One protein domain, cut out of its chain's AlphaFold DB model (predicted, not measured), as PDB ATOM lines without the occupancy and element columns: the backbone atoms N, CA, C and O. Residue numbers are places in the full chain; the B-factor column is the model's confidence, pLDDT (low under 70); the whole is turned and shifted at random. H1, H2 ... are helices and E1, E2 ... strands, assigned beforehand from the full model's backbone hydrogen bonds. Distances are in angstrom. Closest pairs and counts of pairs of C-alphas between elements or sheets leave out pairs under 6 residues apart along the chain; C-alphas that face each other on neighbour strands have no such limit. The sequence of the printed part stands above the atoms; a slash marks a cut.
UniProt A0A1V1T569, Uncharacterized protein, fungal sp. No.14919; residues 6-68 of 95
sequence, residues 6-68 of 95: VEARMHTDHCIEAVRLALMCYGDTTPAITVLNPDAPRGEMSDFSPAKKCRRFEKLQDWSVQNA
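Overview. This is residues 6 to 68 of the 95 residues of an uncharacterized protein of fungal sp. No.14919 (UniProt A0A1V1T569). The model is a flat, open Y: a long thin stem, made of the small hairpin E1 and E2 with the two links that lead to it and away from it, and two helices, H1 and H2, that spread from the other end of the stem as two arms about perpendicular to each other. The arms are bare over much of their length, since residues 6 to 20 of H1, and residues 61 to 68, of which 61 to 66 belong to H2, stand free. The printed part has 63 residues with two named helices and two named strands, in the order H1, E1, E2, H2; the sheet has the order E1 - E2, antiparallel, and the class is mixed, helices and strands. The whole is extended, with a radius of gyration of the C-alphas of 18.4 A, and the C-alphas span 50 by 39 by 14 A.

Along the chain. Find C-alpha 6 at (-6.634, -9.937, 40.005); from there H1, residues 6 to 25, runs 27.9 A to C-alpha 25 at (15.147, -21.594, 26.985). After a short link of seven residues comes E1, residues 33 to 36, 10.2 A from first to last C-alpha. Another short link of seven residues leads to E2, residues 44 to 47, 9.5 A from first to last C-alpha. Past a short link of nine residues, look for H2, residues 57 to 66, which runs 14.4 A and ends at C-alpha 66, (32.372, -11.735, 35.450).

Arrangement. Look first at E1 and E2, a hairpin of antiparallel neighbour strands whose directions stand at 143 degrees. Among the C-alphas that face each other are those of Leu 36 and Glu 44, 4.2 A apart. N 35 and O 45 are within hydrogen-bond range at 2.8 A, and so are N 47 and O 33 at 2.8 A. Now go to the two helices: H1 and H2 are close but not clearly touching, and their closest C-alphas, those of Met 24 and Phe 57, are 5.8 A apart. Their lines are about perpendicular, at 80 degrees, and their centres are 21.8 A apart. H1 and E2 are apart, as are E1 and H2. In H1 and H2 every O i to N i+4 pair is within hydrogen-bond range.

Size, cuts and confidence. The two C-alphas farthest apart are those of Asp 39, in the link between E1 and E2, and Ala 68, at 53.5 A. Without the stretches that stand free, the body has 40 residues and spans 42 by 15 by 13 A. The printed part has no cut, and none of its links between named elements is long. In the B-factor column the mean pLDDT of the printed part is 83.1, and you will find values under 70 at residues 25 to 28 and at residue 64.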
ATOM      1  N   VAL A   6      -7.034  -8.536  40.206       92.56
ATOM      2  CA  VAL A   6      -6.634  -9.937  40.005       92.56
ATOM      3  C   VAL A   6      -6.173 -10.172  38.568       92.56
ATOM      4  O   VAL A   6      -5.147 -10.809  38.342       92.56
ATOM      5  N   GLU A   7      -6.904  -9.634  37.596       91.38
ATOM      6  CA  GLU A   7      -6.586  -9.752  36.173       91.38
ATOM      7  C   GLU A   7      -5.287  -9.015  35.818       91.38
ATOM      8  O   GLU A   7      -4.443  -9.561  35.109       91.38
ATOM      9  N   ALA A   8      -5.064  -7.826  36.387       91.50
ATOM     10  CA  ALA A   8      -3.826  -7.070  36.208       91.50
ATOM     11  C   ALA A   8      -2.596  -7.817  36.759       91.50
ATOM     12  O   ALA A   8      -1.535  -7.844  36.125       91.50
ATOM     13  N   ARG A   9      -2.739  -8.468  37.922       92.62
ATOM     14  CA  ARG A   9      -1.678  -9.292  38.522       92.62
ATOM     15  C   ARG A   9      -1.407 -10.551  37.710       92.62
ATOM     16  O   ARG A   9      -0.258 -10.806  37.379       92.62
ATOM     17  N   MET A  10      -2.454 -11.270  37.307       94.69
ATOM     18  CA  MET A  10      -2.324 -12.462  36.465       94.69
ATOM     19  C   MET A  10      -1.624 -12.147  35.137       94.69
ATOM     20  O   MET A  10      -0.749 -12.897  34.708       94.69
ATOM     21  N   HIS A  11      -1.975 -11.024  34.505       92.25
ATOM     22  CA  HIS A  11      -1.330 -10.592  33.268       92.25
ATOM     23  C   HIS A  11       0.160 -10.300  33.479       92.25
ATOM     24  O   HIS A  11       1.001 -10.768  32.714       92.25
ATOM     25  N   THR A  12       0.492  -9.582  34.556       94.75
ATOM     26  CA  THR A  12       1.882  -9.280  34.919       94.75
ATOM     27  C   THR A  12       2.682 -10.556  35.187       94.75
ATOM     28  O   THR A  12       3.761 -10.725  34.619       94.75
ATOM     29  N   ASP A  13       2.140 -11.484  35.976       94.38
ATOM     30  CA  ASP A  13       2.795 -12.752  36.312       94.38
ATOM     31  C   ASP A  13       3.041 -13.608  35.063       94.38
ATOM     32  O   ASP A  13       4.144 -14.118  34.858       94.38
ATOM     33  N   HIS A  14       2.043 -13.715  34.181       93.75
ATOM     34  CA  HIS A  14       2.179 -14.425  32.912       93.75
ATOM     35  C   HIS A  14       3.276 -13.820  32.024       93.75
ATOM     36  O   HIS A  14       4.077 -14.559  31.449       93.75
ATOM     37  N   CYS A  15       3.347 -12.488  31.924       93.81
ATOM     38  CA  CYS A  15       4.378 -11.808  31.140       93.81
ATOM     39  C   CYS A  15       5.785 -12.035  31.705       93.81
ATOM     40  O   CYS A  15       6.708 -12.321  30.940       93.81
ATOM     41  N   ILE A  16       5.962 -11.933  33.024       94.50
ATOM     42  CA  ILE A  16       7.260 -12.174  33.672       94.50
ATOM     43  C   ILE A  16       7.701 -13.622  33.447       94.50
ATOM     44  O   ILE A  16       8.853 -13.871  33.089       94.50
ATOM     45  N   GLU A  17       6.780 -14.572  33.589       91.31
ATOM     46  CA  GLU A  17       7.055 -15.986  33.355       91.31
ATOM     47  C   GLU A  17       7.414 -16.267  31.890       91.31
ATOM     48  O   GLU A  17       8.384 -16.975  31.612       91.31
ATOM     49  N   ALA A  18       6.705 -15.655  30.941       90.00
ATOM     50  CA  ALA A  18       7.014 -15.777  29.520       90.00
ATOM     51  C   ALA A  18       8.423 -15.248  29.190       90.00
ATOM     52  O   ALA A  18       9.179 -15.908  28.473       90.00
ATOM     53  N   VAL A  19       8.812 -14.096  29.750       88.19
ATOM     54  CA  VAL A  19      10.165 -13.536  29.584       88.19
ATOM     55  C   VAL A  19      11.214 -14.432  30.242       88.19
ATOM     56  O   VAL A  19      12.253 -14.696  29.637       88.19
ATOM     57  N   ARG A  20      10.950 -14.955  31.444       85.19
ATOM     58  CA  ARG A  20      11.848 -15.887  32.139       85.19
ATOM     59  C   ARG A  20      12.083 -17.151  31.312       85.19
ATOM     60  O   ARG A  20      13.233 -17.544  31.116       85.19
ATOM     61  N   LEU A  21      11.016 -17.764  30.800       82.62
ATOM     62  CA  LEU A  21      11.092 -18.945  29.939       82.62
ATOM     63  C   LEU A  21      11.854 -18.649  28.649       82.62
ATOM     64  O   LEU A  21      12.704 -19.446  28.258       82.62
ATOM     65  N   ALA A  22      11.622 -17.494  28.021       82.44
ATOM     66  CA  ALA A  22      12.400 -17.072  26.864       82.44
ATOM     67  C   ALA A  22      13.890 -16.946  27.222       82.44
ATOM     68  O   ALA A  22      14.723 -17.592  26.602       82.44
ATOM     69  N   LEU A  23      14.260 -16.214  28.271       76.69
ATOM     70  CA  LEU A  23      15.667 -16.042  28.652       76.69
ATOM     71  C   LEU A  23      16.365 -17.366  28.992       76.69
ATOM     72  O   LEU A  23      17.515 -17.577  28.606       76.69
ATOM     73  N   MET A  24      15.673 -18.273  29.683       73.56
ATOM     74  CA  MET A  24      16.242 -19.568  30.058       73.56
ATOM     75  C   MET A  24      16.316 -20.548  28.882       73.56
ATOM     76  O   MET A  24      17.266 -21.326  28.801       73.56
ATOM     77  N   CYS A  25      15.347 -20.523  27.966       68.56
ATOM     78  CA  CYS A  25      15.147 -21.594  26.985       68.56
ATOM     79  C   CYS A  25      15.242 -21.164  25.517       68.56
ATOM     80  O   CYS A  25      15.208 -22.032  24.651       68.56
ATOM     81  N   TYR A  26      15.430 -19.877  25.201       69.62
ATOM     82  CA  TYR A  26      15.620 -19.407  23.817       69.62
ATOM     83  C   TYR A  26      16.870 -20.019  23.165       69.62
ATOM     84  O   TYR A  26      16.923 -20.208  21.953       69.62
ATOM     85  N   GLY A  27      17.854 -20.429  23.972       66.06
ATOM     86  CA  GLY A  27      18.869 -21.391  23.553       66.06
ATOM     87  C   GLY A  27      18.379 -22.831  23.722       66.06
ATOM     88  O   GLY A  27      18.868 -23.517  24.617       66.06
ATOM     89  N   ASP A  28      17.437 -23.295  22.899       67.00
ATOM     90  CA  ASP A  28      17.073 -24.718  22.858       67.00
ATOM     91  C   ASP A  28      18.310 -25.523  22.415       67.00
ATOM     92  O   ASP A  28      18.913 -25.250  21.378       67.00
ATOM     93  N   THR A  29      18.739 -26.477  23.243       70.44
ATOM     94  CA  THR A  29      19.864 -27.387  22.953       70.44
ATOM     95  C   THR A  29      19.400 -28.804  22.657       70.44
ATOM     96  O   THR A  29      20.223 -29.712  22.555       70.44
ATOM     97  N   THR A  30      18.090 -29.007  22.527       76.44
ATOM     98  CA  THR A  30      17.521 -30.299  22.152       76.44
ATOM     99  C   THR A  30      18.062 -30.696  20.781       76.44
ATOM    100  O   THR A  30      17.866 -29.948  19.818       76.44
ATOM    101  N   PRO A  31      18.742 -31.848  20.655       72.56
ATOM    102  CA  PRO A  31      19.155 -32.342  19.352       72.56
ATOM    103  C   PRO A  31      17.931 -32.550  18.457       72.56
ATOM    104  O   PRO A  31      16.924 -33.100  18.902       72.56
ATOM    105  N   ALA A  32      18.021 -32.141  17.193       80.38
ATOM    106  CA  ALA A  32      17.034 -32.524  16.192       80.38
ATOM    107  C   ALA A  32      17.266 -33.997  15.829       80.38
ATOM    108  O   ALA A  32      18.248 -34.328  15.164       80.38
ATOM    109  N   ILE A  33      16.397 -34.887  16.309       88.06
ATOM    110  CA  ILE A  33      16.518 -36.327  16.068       88.06
ATOM    111  C   ILE A  33      15.789 -36.678  14.772       88.06
ATOM    112  O   ILE A  33      14.683 -36.206  14.514       88.06
ATOM    113  N   THR A  34      16.422 -37.511  13.951       89.12
ATOM    114  CA  THR A  34      15.809 -38.110  12.761       89.12
ATOM    115  C   THR A  34      15.742 -39.614  12.972       89.12
ATOM    116  O   THR A  34      16.737 -40.226  13.357       89.12
ATOM    117  N   VAL A  35      14.569 -40.199  12.745       91.75
ATOM    118  CA  VAL A  35      14.329 -41.641  12.841       91.75
ATOM    119  C   VAL A  35      14.043 -42.208  11.462       91.75
ATOM    120  O   VAL A  35      13.422 -41.551  10.624       91.75
ATOM    121  N   LEU A  36      14.491 -43.437  11.227       95.00
ATOM    122  CA  LEU A  36      14.177 -44.156   9.999       95.00
ATOM    123  C   LEU A  36      12.697 -44.534  10.009       95.00
ATOM    124  O   LEU A  36      12.207 -45.131  10.966       95.00
ATOM    125  N   ASN A  37      12.000 -44.178   8.938       91.06
ATOM    126  CA  ASN A  37      10.604 -44.520   8.734       91.06
ATOM    127  C   ASN A  37      10.402 -44.919   7.261       91.06
ATOM    128  O   ASN A  37      10.410 -44.036   6.400       91.06
ATOM    129  N   PRO A  38      10.202 -46.217   6.962       92.31
ATOM    130  CA  PRO A  38       9.990 -46.713   5.600       92.31
ATOM    131  C   PRO A  38       8.775 -46.103   4.894       92.31
ATOM    132  O   PRO A  38       8.761 -46.020   3.670       92.31
ATOM    133  N   ASP A  39       7.780 -45.657   5.663       93.88
ATOM    134  CA  ASP A  39       6.543 -45.065   5.153       93.88
ATOM    135  C   ASP A  39       6.677 -43.551   4.915       93.88
ATOM    136  O   ASP A  39       5.797 -42.918   4.326       93.88
ATOM    137  N   ALA A  40       7.779 -42.939   5.367       90.38
ATOM    138  CA  ALA A  40       8.059 -41.537   5.105       90.38
ATOM    139  C   ALA A  40       8.620 -41.354   3.680       90.38
ATOM    140  O   ALA A  40       9.436 -42.160   3.232       90.38
ATOM    141  N   PRO A  41       8.301 -40.248   2.975       88.19
ATOM    142  CA  PRO A  41       8.725 -40.028   1.584       88.19
ATOM    143  C   PRO A  41      10.237 -40.098   1.320       88.19
ATOM    144  O   PRO A  41      10.648 -40.275   0.178       88.19
ATOM    145  N   ARG A  42      11.067 -39.912   2.355       88.06
ATOM    146  CA  ARG A  42      12.537 -39.980   2.272       88.06
ATOM    147  C   ARG A  42      13.135 -41.175   3.024       88.06
ATOM    148  O   ARG A  42      14.345 -41.241   3.163       88.06
ATOM    149  N   GLY A  43      12.313 -42.098   3.529       93.12
ATOM    150  CA  GLY A  43      12.766 -43.200   4.388       93.12
ATOM    151  C   GLY A  43      13.116 -42.776   5.821       93.12
ATOM    152  O   GLY A  43      13.612 -43.580   6.609       93.12
ATOM    153  N   GLU A  44      12.852 -41.518   6.176       92.50
ATOM    154  CA  GLU A  44      13.204 -40.901   7.451       92.50
ATOM    155  C   GLU A  44      12.217 -39.784   7.817       92.50
ATOM    156  O   GLU A  44      11.612 -39.145   6.948       92.50
ATOM    157  N   MET A  45      12.055 -39.533   9.114       88.31
ATOM    158  CA  MET A  45      11.232 -38.446   9.642       88.31
ATOM    159  C   MET A  45      11.871 -37.824  10.883       88.31
ATOM    160  O   MET A  45      12.618 -38.477  11.608       88.31
ATOM    161  N   SER A  46      11.561 -36.557  11.152       87.94
ATOM    162  CA  SER A  46      11.983 -35.906  12.393       87.94
ATOM    163  C   SER A  46      11.198 -36.453  13.586       87.94
ATOM    164  O   SER A  46       9.970 -36.553  13.535       87.94
ATOM    165  N   ASP A  47      11.906 -36.778  14.665       85.00
ATOM    166  CA  ASP A  47      11.325 -37.171  15.944       85.00
ATOM    167  C   ASP A  47      11.194 -35.941  16.853       85.00
ATOM    168  O   ASP A  47      12.181 -35.335  17.275       85.00
ATOM    169  N   PHE A  48       9.945 -35.566  17.130       83.00
ATOM    170  CA  PHE A  48       9.587 -34.431  17.984       83.00
ATOM    171  C   PHE A  48       9.247 -34.837  19.426       83.00
ATOM    172  O   PHE A  48       8.894 -33.976  20.230       83.00
ATOM    173  N   SER A  49       9.348 -36.125  19.765       84.12
ATOM    174  CA  SER A  49       9.131 -36.629  21.124       84.12
ATOM    175  C   SER A  49      10.183 -36.223  22.179       84.12
ATOM    176  O   SER A  49       9.828 -36.230  23.363       84.12
ATOM    177  N   PRO A  50      11.441 -35.844  21.845       81.69
ATOM    178  CA  PRO A  50      12.432 -35.503  22.859       81.69
ATOM    179  C   PRO A  50      12.018 -34.325  23.741       81.69
ATOM    180  O   PRO A  50      11.606 -33.263  23.269       81.69
ATOM    181  N   ALA A  51      12.205 -34.497  25.050       81.94
ATOM    182  CA  ALA A  51      11.972 -33.438  26.017       81.94
ATOM    183  C   ALA A  51      12.900 -32.249  25.747       81.94
ATOM    184  O   ALA A  51      14.118 -32.412  25.619       81.94
ATOM    185  N   LYS A  52      12.321 -31.047  25.728       77.00
ATOM    186  CA  LYS A  52      13.072 -29.814  25.507       77.00
ATOM    187  C   LYS A  52      14.156 -29.623  26.569       77.00
ATOM    188  O   LYS A  52      13.905 -29.765  27.767       77.00
ATOM    189  N   LYS A  53      15.374 -29.304  26.130       71.94
ATOM    190  CA  LYS A  53      16.536 -29.041  26.985       71.94
ATOM    191  C   LYS A  53      17.014 -27.604  26.807       71.94
ATOM    192  O   LYS A  53      17.569 -27.239  25.772       71.94
ATOM    193  N   CYS A  54      16.831 -26.805  27.853       75.44
ATOM    194  CA  CYS A  54      17.315 -25.430  27.923       75.44
ATOM    195  C   CYS A  54      18.828 -25.389  28.227       75.44
ATOM    196  O   CYS A  54      19.381 -26.340  28.792       75.44
ATOM    197  N   ARG A  55      19.513 -24.291  27.872       74.38
ATOM    198  CA  ARG A  55      20.912 -24.057  28.283       74.38
ATOM    199  C   ARG A  55      21.015 -23.949  29.808       74.38
ATOM    200  O   ARG A  55      20.073 -23.527  30.471       74.38
ATOM    201  N   ARG A  56      22.192 -24.274  30.361       78.25
ATOM    202  CA  ARG A  56      22.521 -23.991  31.771       78.25
ATOM    203  C   ARG A  56      22.535 -22.480  31.995       78.25
ATOM    204  O   ARG A  56      23.514 -21.823  31.635       78.25
ATOM    205  N   PHE A  57      21.446 -21.947  32.538       75.94
ATOM    206  CA  PHE A  57      21.249 -20.515  32.742       75.94
ATOM    207  C   PHE A  57      22.278 -19.927  33.718       75.94
ATOM    208  O   PHE A  57      22.692 -18.780  33.577       75.94
ATOM    209  N   GLU A  58      22.777 -20.736  34.648       79.75
ATOM    210  CA  GLU A  58      23.790 -20.367  35.639       79.75
ATOM    211  C   GLU A  58      25.080 -19.894  34.965       79.75
ATOM    212  O   GLU A  58      25.636 -18.875  35.346       79.75
ATOM    213  N   LYS A  59      25.498 -20.535  33.866       79.12
ATOM    214  CA  LYS A  59      26.700 -20.110  33.132       79.12
ATOM    215  C   LYS A  59      26.563 -18.729  32.488       79.12
ATOM    216  O   LYS A  59      27.566 -18.047  32.298       79.12
ATOM    217  N   LEU A  60      25.344 -18.334  32.116       72.50
ATOM    218  CA  LEU A  60      25.073 -16.992  31.599       72.50
ATOM    219  C   LEU A  60      25.101 -15.961  32.728       72.50
ATOM    220  O   LEU A  60      25.641 -14.875  32.534       72.50
ATOM    221  N   GLN A  61      24.576 -16.314  33.905       74.25
ATOM    222  CA  GLN A  61      24.681 -15.482  35.105       74.25
ATOM    223  C   GLN A  61      26.147 -15.295  35.513       74.25
ATOM    224  O   GLN A  61      26.584 -14.162  35.689       74.25
ATOM    225  N   ASP A  62      26.925 -16.380  35.559       80.81
ATOM    226  CA  ASP A  62      28.352 -16.355  35.885       80.81
ATOM    227  C   ASP A  62      29.127 -15.451  34.920       80.81
ATOM    228  O   ASP A  62      29.876 -14.576  35.351       80.81
ATOM    229  N   TRP A  63      28.910 -15.615  33.609       75.75
ATOM    230  CA  TRP A  63      29.512 -14.741  32.605       75.75
ATOM    231  C   TRP A  63      29.077 -13.283  32.800       75.75
ATOM    232  O   TRP A  63      29.922 -12.394  32.764       75.75
ATOM    233  N   SER A  64      27.792 -13.024  33.050       69.94
ATOM    234  CA  SER A  64      27.277 -11.666  33.246       69.94
ATOM    235  C   SER A  64      27.885 -10.981  34.464       69.94
ATOM    236  O   SER A  64      28.133  -9.785  34.399       69.94
ATOM    237  N   VAL A  65      28.125 -11.706  35.559       75.31
ATOM    238  CA  VAL A  65      28.797 -11.171  36.753       75.31
ATOM    239  C   VAL A  65      30.274 -10.917  36.464       75.31
ATOM    240  O   VAL A  65      30.787  -9.850  36.785       75.31
ATOM    241  N   GLN A  66      30.953 -11.862  35.808       76.81
ATOM    242  CA  GLN A  66      32.372 -11.735  35.450       76.81
ATOM    243  C   GLN A  66      32.645 -10.597  34.459       76.81
ATOM    244  O   GLN A  66      33.729 -10.023  34.465       76.81
ATOM    245  N   ASN A  67      31.674 -10.296  33.598       75.69
ATOM    246  CA  ASN A  67      31.768  -9.275  32.557       75.69
ATOM    247  C   ASN A  67      30.911  -8.047  32.879       75.69
ATOM    248  O   ASN A  67      30.742  -7.178  32.021       75.69
ATOM    249  N   ALA A  68      30.361  -7.966  34.095       70.62
ATOM    250  CA  ALA A  68      29.700  -6.762  34.549       70.62
ATOM    251  C   ALA A  68      30.748  -5.652  34.530       70.62
ATOM    252  O   ALA A  68      31.770  -5.723  35.217       70.62
TER     253      ALA A  68